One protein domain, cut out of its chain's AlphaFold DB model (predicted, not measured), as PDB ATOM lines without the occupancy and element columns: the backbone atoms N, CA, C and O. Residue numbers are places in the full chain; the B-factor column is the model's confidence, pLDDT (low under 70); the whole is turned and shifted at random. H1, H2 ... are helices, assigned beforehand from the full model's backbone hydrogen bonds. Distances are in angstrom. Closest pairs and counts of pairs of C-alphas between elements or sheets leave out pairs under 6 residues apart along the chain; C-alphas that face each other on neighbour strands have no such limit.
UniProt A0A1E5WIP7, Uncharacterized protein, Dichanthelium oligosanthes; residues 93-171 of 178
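This is residues 93 to 171 of the 178 residues of an uncharacterized protein of Dichanthelium oligosanthes (UniProt A0A1E5WIP7). One long helix, H2, makes the long side of an open, three-sided frame: H1 meets it near residue 113 at a corner, like the short arm of an L, and after residue 145 the backbone folds back and H3 runs along part of H2 on the same side as H1, with a gap left between H2 and H3. The middle of the frame is empty and the contacts are few. The printed part has 79 residues with three named helices, in the order H1, H2, H3, and no named strand; the class is all helix. The whole is extended, with a radius of gyration of the C-alphas of 21.2 A, and the C-alphas span 61 by 27 by 13 A.

Begin with H1, residues 93 to 109, and go on to H2, residues 113 to 145. Look at Leu 107 and Leu 113: their C-alphas are the closest of the two helices, 5.0 A apart. H1 and H2 are close but not clearly touching, with 1 pair of C-alphas within 8 A. Their lines are about perpendicular, at 83 degrees. Further along H2 you reach a kink of 32 degrees near residue 127. Then comes H3, residues 153 to 170; H2 and H3 are near each other, with 5 pairs of C-alphas within 10 A. H1 and H3 are apart. In the backbone of H1, every O i to N i+4 pair is within hydrogen-bond range; in H2 it is 28 of 29 pairs and in H3 12 of 14.

Find C-alpha 93 at (193.915, 166.817, 108.204); from there H1 runs 23.9 A to C-alpha 109. Residues 110 to 112 lead to H2, which starts at C-alpha 113 at (181.785, 150.463, 96.370) and runs 46.4 A to C-alpha 145. H3 begins at C-alpha 153 and covers 26.5 A to C-alpha 170 at (192.213, 176.159, 82.874).

The two C-alphas farthest apart are those of Val 94 and Gly 149, 62.2 A. The printed part has no cut. The link from H1 to H2 is tight, with 3 residues, and the link from H2 to H3 is short, with 7. Look for the stretches that stand free: residues 93 to 102 of H1, residues 118 to 137 of H2, residues 146 to 151, and residues 161 to 171, of which 161 to 170 belong to H3. The mean pLDDT of the printed part is 74.7, and the model's confidence is low, under 70, in residues 142 to 171.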
ATOM      1  N   ARG A  93     193.280 167.752 109.150       71.44
ATOM      2  CA  ARG A  93     193.915 166.817 108.204       71.44
ATOM      3  C   ARG A  93     193.847 165.374 108.691       71.44
ATOM      4  O   ARG A  93     193.595 164.476 107.898       71.44
ATOM      5  N   VAL A  94     194.055 165.153 109.988       80.69
ATOM      6  CA  VAL A  94     193.969 163.813 110.590       80.69
ATOM      7  C   VAL A  94     192.524 163.311 110.583       80.69
ATOM      8  O   VAL A  94     192.284 162.178 110.185       80.69
ATOM      9  N   VAL A  95     191.563 164.162 110.945       83.56
ATOM     10  CA  VAL A  95     190.124 163.868 110.910       83.56
ATOM     11  C   VAL A  95     189.645 163.689 109.474       83.56
ATOM     12  O   VAL A  95     188.909 162.749 109.220       83.56
ATOM     13  N   GLY A  96     190.105 164.509 108.524       83.44
ATOM     14  CA  GLY A  96     189.793 164.336 107.103       83.44
ATOM     15  C   GLY A  96     190.297 163.002 106.550       83.44
ATOM     16  O   GLY A  96     189.539 162.276 105.918       83.44
ATOM     17  N   ASN A  97     191.540 162.622 106.861       86.88
ATOM     18  CA  ASN A  97     192.092 161.328 106.453       86.88
ATOM     19  C   ASN A  97     191.384 160.151 107.137       86.88
ATOM     20  O   ASN A  97     191.145 159.130 106.498       86.88
ATOM     21  N   LEU A  98     191.036 160.289 108.418       89.25
ATOM     22  CA  LEU A  98     190.315 159.259 109.163       89.25
ATOM     23  C   LEU A  98     188.881 159.097 108.646       89.25
ATOM     24  O   LEU A  98     188.434 157.973 108.455       89.25
ATOM     25  N   ALA A  99     188.184 160.200 108.375       87.19
ATOM     26  CA  ALA A  99     186.849 160.200 107.789       87.19
ATOM     27  C   ALA A  99     186.869 159.603 106.379       87.19
ATOM     28  O   ALA A  99     186.046 158.749 106.068       87.19
ATOM     29  N   PHE A 100     187.847 159.972 105.551       85.44
ATOM     30  CA  PHE A 100     188.019 159.401 104.217       85.44
ATOM     31  C   PHE A 100     188.288 157.890 104.269       85.44
ATOM     32  O   PHE A 100     187.648 157.122 103.554       85.44
ATOM     33  N   ALA A 101     189.176 157.445 105.161       86.00
ATOM     34  CA  ALA A 101     189.442 156.026 105.374       86.00
ATOM     35  C   ALA A 101     188.205 155.280 105.901       86.00
ATOM     36  O   ALA A 101     187.914 154.176 105.443       86.00
ATOM     37  N   ALA A 102     187.450 155.881 106.825       84.81
ATOM     38  CA  ALA A 102     186.215 155.311 107.350       84.81
ATOM     39  C   ALA A 102     185.147 155.169 106.258       84.81
ATOM     40  O   ALA A 102     184.548 154.105 106.145       84.81
ATOM     41  N   VAL A 103     184.961 156.187 105.413       83.81
ATOM     42  CA  VAL A 103     184.035 156.142 104.271       83.81
ATOM     43  C   VAL A 103     184.462 155.071 103.268       83.81
ATOM     44  O   VAL A 103     183.635 154.251 102.882       83.81
ATOM     45  N   LEU A 104     185.749 155.007 102.904       81.19
ATOM     46  CA  LEU A 104     186.284 153.962 102.020       81.19
ATOM     47  C   LEU A 104     186.052 152.557 102.578       81.19
ATOM     48  O   LEU A 104     185.624 151.663 101.853       81.19
ATOM     49  N   THR A 105     186.316 152.369 103.869       81.62
ATOM     50  CA  THR A 105     186.169 151.069 104.536       81.62
ATOM     51  C   THR A 105     184.695 150.692 104.661       81.62
ATOM     52  O   THR A 105     184.332 149.550 104.401       81.62
ATOM     53  N   TYR A 106     183.828 151.648 104.997       75.94
ATOM     54  CA  TYR A 106     182.384 151.450 105.078       75.94
ATOM     55  C   TYR A 106     181.791 151.069 103.720       75.94
ATOM     56  O   TYR A 106     181.084 150.065 103.637       75.94
ATOM     57  N   LEU A 107     182.135 151.799 102.651       77.50
ATOM     58  CA  LEU A 107     181.729 151.463 101.281       77.50
ATOM     59  C   LEU A 107     182.274 150.090 100.851       77.50
ATOM     60  O   LEU A 107     181.590 149.360 100.130       77.50
ATOM     61  N   ALA A 108     183.496 149.734 101.273       76.62
ATOM     62  CA  ALA A 108     184.106 148.442 100.957       76.62
ATOM     63  C   ALA A 108     183.371 147.281 101.620       76.62
ATOM     64  O   ALA A 108     183.082 146.276 100.972       76.62
ATOM     65  N   VAL A 109     183.031 147.443 102.896       78.19
ATOM     66  CA  VAL A 109     182.341 146.425 103.691       78.19
ATOM     67  C   VAL A 109     180.877 146.276 103.272       78.19
ATOM     68  O   VAL A 109     180.365 145.162 103.248       78.19
ATOM     69  N   THR A 110     180.201 147.361 102.890       78.38
ATOM     70  CA  THR A 110     178.793 147.320 102.441       78.38
ATOM     71  C   THR A 110     178.609 146.762 101.026       78.38
ATOM     72  O   THR A 110     177.474 146.635 100.573       78.38
ATOM     73  N   GLY A 111     179.688 146.440 100.296       75.38
ATOM     74  CA  GLY A 111     179.609 145.957  98.909       75.38
ATOM     75  C   GLY A 111     179.077 147.004  97.918       75.38
ATOM     76  O   GLY A 111     178.894 146.726  96.735       75.38
ATOM     77  N   GLN A 112     178.862 148.229  98.397       73.62
ATOM     78  CA  GLN A 112     178.321 149.369  97.668       73.62
ATOM     79  C   GLN A 112     179.408 150.178  96.945       73.62
ATOM     80  O   GLN A 112     179.094 151.060  96.151       73.62
ATOM     81  N   LEU A 113     180.691 149.845  97.129       72.44
ATOM     82  CA  LEU A 113     181.785 150.463  96.370       72.44
ATOM     83  C   LEU A 113     181.555 150.417  94.862       72.44
ATOM     84  O   LEU A 113     181.952 151.348  94.175       72.44
ATOM     85  N   ARG A 114     180.933 149.353  94.339       78.25
ATOM     86  CA  ARG A 114     180.846 149.152  92.891       78.25
ATOM     87  C   ARG A 114     179.959 150.186  92.204       78.25
ATOM     88  O   ARG A 114     180.331 150.618  91.130       78.25
ATOM     89  N   TRP A 115     178.860 150.627  92.822       85.12
ATOM     90  CA  TRP A 115     178.008 151.669  92.235       85.12
ATOM     91  C   TRP A 115     178.560 153.077  92.489       85.12
ATOM     92  O   TRP A 115     178.505 153.920  91.601       85.12
ATOM     93  N   VAL A 116     179.145 153.331  93.668       84.19
ATOM     94  CA  VAL A 116     179.702 154.657  93.991       84.19
ATOM     95  C   VAL A 116     180.981 154.939  93.206       84.19
ATOM     96  O   VAL A 116     181.125 156.025  92.651       84.19
ATOM     97  N   LEU A 117     181.911 153.978  93.137       83.75
ATOM     98  CA  LEU A 117     183.128 154.130  92.337       83.75
ATOM     99  C   LEU A 117     182.788 154.261  90.856       83.75
ATOM    100  O   LEU A 117     183.363 155.119  90.200       83.75
ATOM    101  N   ASP A 118     181.848 153.460  90.348       85.56
ATOM    102  CA  ASP A 118     181.400 153.554  88.957       85.56
ATOM    103  C   ASP A 118     180.775 154.923  88.661       85.56
ATOM    104  O   ASP A 118     181.149 155.563  87.684       85.56
ATOM    105  N   ALA A 119     179.938 155.456  89.557       89.31
ATOM    106  CA  ALA A 119     179.371 156.797  89.415       89.31
ATOM    107  C   ALA A 119     180.433 157.913  89.461       89.31
ATOM    108  O   ALA A 119     180.381 158.841  88.655       89.31
ATOM    109  N   ILE A 120     181.412 157.833  90.371       89.25
ATOM    110  CA  ILE A 120     182.501 158.822  90.472       89.25
ATOM    111  C   ILE A 120     183.398 158.766  89.237       89.25
ATOM    112  O   ILE A 120     183.726 159.808  88.670       89.25
ATOM    113  N   VAL A 121     183.786 157.564  88.807       90.50
ATOM    114  CA  VAL A 121     184.589 157.361  87.597       90.50
ATOM    115  C   VAL A 121     183.814 157.836  86.372       90.50
ATOM    116  O   VAL A 121     184.396 158.520  85.539       90.50
ATOM    117  N   SER A 122     182.512 157.556  86.290       91.44
ATOM    118  CA  SER A 122     181.637 158.020  85.211       91.44
ATOM    119  C   SER A 122     181.518 159.543  85.181       91.44
ATOM    120  O   SER A 122     181.644 160.136  84.115       91.44
ATOM    121  N   LEU A 123     181.382 160.208  86.334       92.38
ATOM    122  CA  LEU A 123     181.386 161.670  86.411       92.38
ATOM    123  C   LEU A 123     182.718 162.252  85.925       92.38
ATOM    124  O   LEU A 123     182.721 163.202  85.147       92.38
ATOM    125  N   TRP A 124     183.837 161.651  86.342       93.75
ATOM    126  CA  TRP A 124     185.176 162.058  85.916       93.75
ATOM    127  C   TRP A 124     185.371 161.869  84.411       93.75
ATOM    128  O   TRP A 124     185.845 162.770  83.711       93.75
ATOM    129  N   LEU A 125     184.940 160.712  83.909       91.25
ATOM    130  CA  LEU A 125     184.953 160.381  82.497       91.25
ATOM    131  C   LEU A 125     184.081 161.360  81.721       91.25
ATOM    132  O   LEU A 125     184.539 161.841  80.702       91.25
ATOM    133  N   LEU A 126     182.896 161.725  82.213       91.81
ATOM    134  CA  LEU A 126     182.013 162.705  81.584       91.81
ATOM    135  C   LEU A 126     182.681 164.078  81.520       91.81
ATOM    136  O   LEU A 126     182.689 164.676  80.453       91.81
ATOM    137  N   THR A 127     183.324 164.552  82.590       91.25
ATOM    138  CA  THR A 127     184.080 165.820  82.546       91.25
ATOM    139  C   THR A 127     185.205 165.837  81.512       91.25
ATOM    140  O   THR A 127     185.512 166.906  80.997       91.25
ATOM    141  N   ILE A 128     185.810 164.689  81.192       90.81
ATOM    142  CA  ILE A 128     186.825 164.577  80.131       90.81
ATOM    143  C   ILE A 128     186.175 164.364  78.765       90.81
ATOM    144  O   ILE A 128     186.588 164.941  77.769       90.81
ATOM    145  N   LEU A 129     185.138 163.544  78.704       92.31
ATOM    146  CA  LEU A 129     184.443 163.154  77.491       92.31
ATOM    147  C   LEU A 129     183.675 164.338  76.898       92.31
ATOM    148  O   LEU A 129     183.660 164.499  75.685       92.31
ATOM    149  N   LEU A 130     183.097 165.201  77.735       92.06
ATOM    150  CA  LEU A 130     182.344 166.380  77.317       92.06
ATOM    151  C   LEU A 130     183.175 167.355  76.457       92.06
ATOM    152  O   LEU A 130     182.701 167.709  75.379       92.06
ATOM    153  N   PRO A 131     184.411 167.750  76.829       85.94
ATOM    154  CA  PRO A 131     185.255 168.560  75.955       85.94
ATOM    155  C   PRO A 131     185.715 167.802  74.705       85.94
ATOM    156  O   PRO A 131     185.808 168.420  73.650       85.94
ATOM    157  N   PHE A 132     185.935 166.482  74.761       90.31
ATOM    158  CA  PHE A 132     186.219 165.702  73.545       90.31
ATOM    159  C   PHE A 132     185.028 165.671  72.581       90.31
ATOM    160  O   PHE A 132     185.227 165.827  71.378       90.31
ATOM    161  N   LEU A 133     183.797 165.521  73.079       91.94
ATOM    162  CA  LEU A 133     182.590 165.624  72.253       91.94
ATOM    163  C   LEU A 133     182.411 167.037  71.705       91.94
ATOM    164  O   LEU A 133     182.047 167.178  70.544       91.94
ATOM    165  N   ALA A 134     182.684 168.067  72.506       87.75
ATOM    166  CA  ALA A 134     182.621 169.453  72.054       87.75
ATOM    167  C   ALA A 134     183.638 169.722  70.934       87.75
ATOM    168  O   ALA A 134     183.282 170.309  69.918       87.75
ATOM    169  N   LEU A 135     184.872 169.224  71.073       86.06
ATOM    170  CA  LEU A 135     185.892 169.282  70.025       86.06
ATOM    171  C   LEU A 135     185.461 168.492  68.783       86.06
ATOM    172  O   LEU A 135     185.563 169.002  67.675       86.06
ATOM    173  N   GLY A 136     184.943 167.274  68.945       87.31
ATOM    174  CA  GLY A 136     184.451 166.462  67.830       87.31
ATOM    175  C   GLY A 136     183.301 167.133  67.075       87.31
ATOM    176  O   GLY A 136     183.317 167.180  65.847       87.31
ATOM    177  N   ALA A 137     182.344 167.715  67.800       86.38
ATOM    178  CA  ALA A 137     181.257 168.504  67.229       86.38
ATOM    179  C   ALA A 137     181.777 169.777  66.546       86.38
ATOM    180  O   ALA A 137     181.294 170.121  65.473       86.38
ATOM    181  N   PHE A 138     182.794 170.430  67.113       78.44
ATOM    182  CA  PHE A 138     183.456 171.588  66.513       78.44
ATOM    183  C   PHE A 138     184.152 171.230  65.195       78.44
ATOM    184  O   PHE A 138     183.953 171.916  64.201       78.44
ATOM    185  N   PHE A 139     184.903 170.126  65.142       81.19
ATOM    186  CA  PHE A 139     185.524 169.647  63.902       81.19
ATOM    187  C   PHE A 139     184.490 169.206  62.865       81.19
ATOM    188  O   PHE A 139     184.675 169.451  61.675       81.19
ATOM    189  N   PHE A 140     183.394 168.580  63.302       78.69
ATOM    190  CA  PHE A 140     182.295 168.219  62.415       78.69
ATOM    191  C   PHE A 140     181.620 169.464  61.829       78.69
ATOM    192  O   PHE A 140     181.404 169.526  60.623       78.69
ATOM    193  N   PHE A 141     181.346 170.473  62.658       72.31
ATOM    194  CA  PHE A 141     180.728 171.726  62.231       72.31
ATOM    195  C   PHE A 141     181.661 172.548  61.328       72.31
ATOM    196  O   PHE A 141     181.262 172.922  60.233       72.31
ATOM    197  N   ALA A 142     182.934 172.709  61.697       67.75
ATOM    198  CA  ALA A 142     183.938 173.373  60.861       67.75
ATOM    199  C   ALA A 142     184.183 172.639  59.526       67.75
ATOM    200  O   ALA A 142     184.503 173.265  58.517       67.75
ATOM    201  N   GLY A 143     184.017 171.313  59.496       67.19
ATOM    202  CA  GLY A 143     184.038 170.527  58.261       67.19
ATOM    203  C   GLY A 143     182.789 170.725  57.391       67.19
ATOM    204  O   GLY A 143     182.903 170.733  56.166       67.19
ATOM    205  N   GLN A 144     181.612 170.920  58.001       62.88
ATOM    206  CA  GLN A 144     180.376 171.286  57.294       62.88
ATOM    207  C   GLN A 144     180.432 172.722  56.749       62.88
ATOM    208  O   GLN A 144     179.963 172.961  55.639       62.88
ATOM    209  N   ASP A 145     181.080 173.649  57.459       57.69
ATOM    210  CA  ASP A 145     181.251 175.046  57.032       57.69
ATOM    211  C   ASP A 145     182.033 175.177  55.702       57.69
ATOM    212  O   ASP A 145     181.836 176.137  54.961       57.69
ATOM    213  N   ILE A 146     182.881 174.200  55.340       54.06
ATOM    214  CA  ILE A 146     183.594 174.175  54.043       54.06
ATOM    215  C   ILE A 146     182.666 173.737  52.891       54.06
ATOM    216  O   ILE A 146     182.886 174.113  51.739       54.06
ATOM    217  N   LEU A 147     181.617 172.959  53.180       52.06
ATOM    218  CA  LEU A 147     180.618 172.519  52.196       52.06
ATOM    219  C   LEU A 147     179.440 173.494  52.069       52.06
ATOM    220  O   LEU A 147     178.698 173.436  51.087       52.06
ATOM    221  N   GLN A 148     179.270 174.384  53.045       48.66
ATOM    222  CA  GLN A 148     178.117 175.265  53.183       48.66
ATOM    223  C   GLN A 148     178.594 176.721  53.230       48.66
ATOM    224  O   GLN A 148     178.577 177.377  54.267       48.66
ATOM    225  N   GLY A 149     179.078 177.209  52.084       50.62
ATOM    226  CA  GLY A 149     179.478 178.605  51.919       50.62
ATOM    227  C   GLY A 149     178.387 179.568  52.408       50.62
ATOM    228  O   GLY A 149     177.211 179.388  52.105       50.62
ATOM    229  N   ASP A 150     178.817 180.586  53.153       52.56
ATOM    230  CA  ASP A 150     178.159 181.891  53.329       52.56
ATOM    231  C   ASP A 150     177.341 182.208  54.605       52.56
ATOM    232  O   ASP A 150     176.927 183.359  54.735       52.56
ATOM    233  N   VAL A 151     177.156 181.328  55.610       50.91
ATOM    234  CA  VAL A 151     176.258 181.662  56.766       50.91
ATOM    235  C   VAL A 151     176.892 181.644  58.182       50.91
ATOM    236  O   VAL A 151     176.257 182.080  59.141       50.91
ATOM    237  N   SER A 152     178.163 181.264  58.364       54.44
ATOM    238  CA  SER A 152     178.699 180.949  59.716       54.44
ATOM    239  C   SER A 152     179.550 182.026  60.425       54.44
ATOM    240  O   SER A 152     179.998 181.808  61.554       54.44
ATOM    241  N   LEU A 153     179.781 183.202  59.829       55.94
ATOM    242  CA  LEU A 153     180.783 184.167  60.326       55.94
ATOM    243  C   LEU A 153     180.553 184.770  61.736       55.94
ATOM    244  O   LEU A 153     181.543 184.921  62.455       55.94
ATOM    245  N   PRO A 154     179.330 185.104  62.197       56.38
ATOM    246  CA  PRO A 154     179.181 185.756  63.504       56.38
ATOM    247  C   PRO A 154     179.166 184.779  64.694       56.38
ATOM    248  O   PRO A 154     179.539 185.162  65.801       56.38
ATOM    249  N   ILE A 155     178.766 183.517  64.493       58.81
ATOM    250  CA  ILE A 155     178.595 182.543  65.590       58.81
ATOM    251  C   ILE A 155     179.929 181.860  65.926       58.81
ATOM    252  O   ILE A 155     180.254 181.675  67.099       58.81
ATOM    253  N   ASN A 156     180.740 181.552  64.908       57.47
ATOM    254  CA  ASN A 156     182.046 180.916  65.096       57.47
ATOM    255  C   ASN A 156     183.035 181.829  65.845       57.47
ATOM    256  O   ASN A 156     183.788 181.349  66.686       57.47
ATOM    257  N   LEU A 157     183.009 183.143  65.594       59.94
ATOM    258  CA  LEU A 157     183.968 184.084  66.186       59.94
ATOM    259  C   LEU A 157     183.702 184.310  67.686       59.94
ATOM    260  O   LEU A 157     184.616 184.193  68.498       59.94
ATOM    261  N   ALA A 158     182.434 184.493  68.075       58.94
ATOM    262  CA  ALA A 158     182.047 184.646  69.482       58.94
ATOM    263  C   ALA A 158     182.270 183.365  70.315       58.94
ATOM    264  O   ALA A 158     182.606 183.428  71.504       58.94
ATOM    265  N   PHE A 159     182.094 182.191  69.700       60.31
ATOM    266  CA  PHE A 159     182.299 180.908  70.371       60.31
ATOM    267  C   PHE A 159     183.788 180.554  70.507       60.31
ATOM    268  O   PHE A 159     184.201 180.070  71.562       60.31
ATOM    269  N   ASN A 160     184.609 180.847  69.491       61.88
ATOM    270  CA  ASN A 160     186.051 180.590  69.525       61.88
ATOM    271  C   ASN A 160     186.758 181.471  70.572       61.88
ATOM    272  O   ASN A 160     187.536 180.955  71.373       61.88
ATOM    273  N   ASP A 161     186.386 182.754  70.676       65.69
ATOM    274  CA  ASP A 161     186.891 183.651  71.730       65.69
ATOM    275  C   ASP A 161     186.537 183.146  73.140       65.69
ATOM    276  O   ASP A 161     187.369 183.165  74.055       65.69
ATOM    277  N   SER A 162     185.321 182.620  73.317       66.19
ATOM    278  CA  SER A 162     184.864 182.070  74.600       66.19
ATOM    279  C   SER A 162     185.590 180.770  74.971       66.19
ATOM    280  O   SER A 162     185.947 180.564  76.135       66.19
ATOM    281  N   PHE A 163     185.854 179.897  73.996       66.06
ATOM    282  CA  PHE A 163     186.570 178.640  74.220       66.06
ATOM    283  C   PHE A 163     188.056 178.879  74.525       66.06
ATOM    284  O   PHE A 163     188.610 178.263  75.439       66.06
ATOM    285  N   PHE A 164     188.689 179.829  73.828       64.06
ATOM    286  CA  PHE A 164     190.081 180.213  74.076       64.06
ATOM    287  C   PHE A 164     190.265 180.819  75.472       64.06
ATOM    288  O   PHE A 164     191.237 180.501  76.158       64.06
ATOM    289  N   LEU A 165     189.301 181.626  75.935       64.88
ATOM    290  CA  LEU A 165     189.278 182.147  77.305       64.88
ATOM    291  C   LEU A 165     189.160 181.034  78.350       64.88
ATOM    292  O   LEU A 165     189.898 181.046  79.335       64.88
ATOM    293  N   ILE A 166     188.286 180.048  78.133       65.75
ATOM    294  CA  ILE A 166     188.124 178.908  79.050       65.75
ATOM    295  C   ILE A 166     189.413 178.083  79.138       65.75
ATOM    296  O   ILE A 166     189.840 177.750  80.245       65.75
ATOM    297  N   ILE A 167     190.074 177.801  78.009       64.44
ATOM    298  CA  ILE A 167     191.358 177.080  78.000       64.44
ATOM    299  C   ILE A 167     192.450 177.886  78.716       64.44
ATOM    300  O   ILE A 167     193.200 177.317  79.510       64.44
ATOM    301  N   ASN A 168     192.526 179.201  78.487       63.09
ATOM    302  CA  ASN A 168     193.520 180.065  79.136       63.09
ATOM    303  C   ASN A 168     193.322 180.131  80.662       63.09
ATOM    304  O   ASN A 168     194.294 180.154  81.413       63.09
ATOM    305  N   PHE A 169     192.072 180.084  81.133       59.50
ATOM    306  CA  PHE A 169     191.761 179.987  82.562       59.50
ATOM    307  C   PHE A 169     192.085 178.610  83.166       59.50
ATOM    308  O   PHE A 169     192.433 178.534  84.345       59.50
ATOM    309  N   TYR A 170     191.977 177.527  82.389       52.12
ATOM    310  CA  TYR A 170     192.213 176.159  82.874       52.12
ATOM    311  C   TYR A 170     193.691 175.736  82.858       52.12
ATOM    312  O   TYR A 170     194.096 174.896  83.663       52.12
ATOM    313  N   LEU A 171     194.505 176.325  81.980       49.56
ATOM    314  CA  LEU A 171     195.960 176.165  81.938       49.56
ATOM    315  C   LEU A 171     196.614 177.502  82.314       49.56
ATOM    316  O   LEU A 171     196.975 178.271  81.421       49.56
TER     317      LEU A 171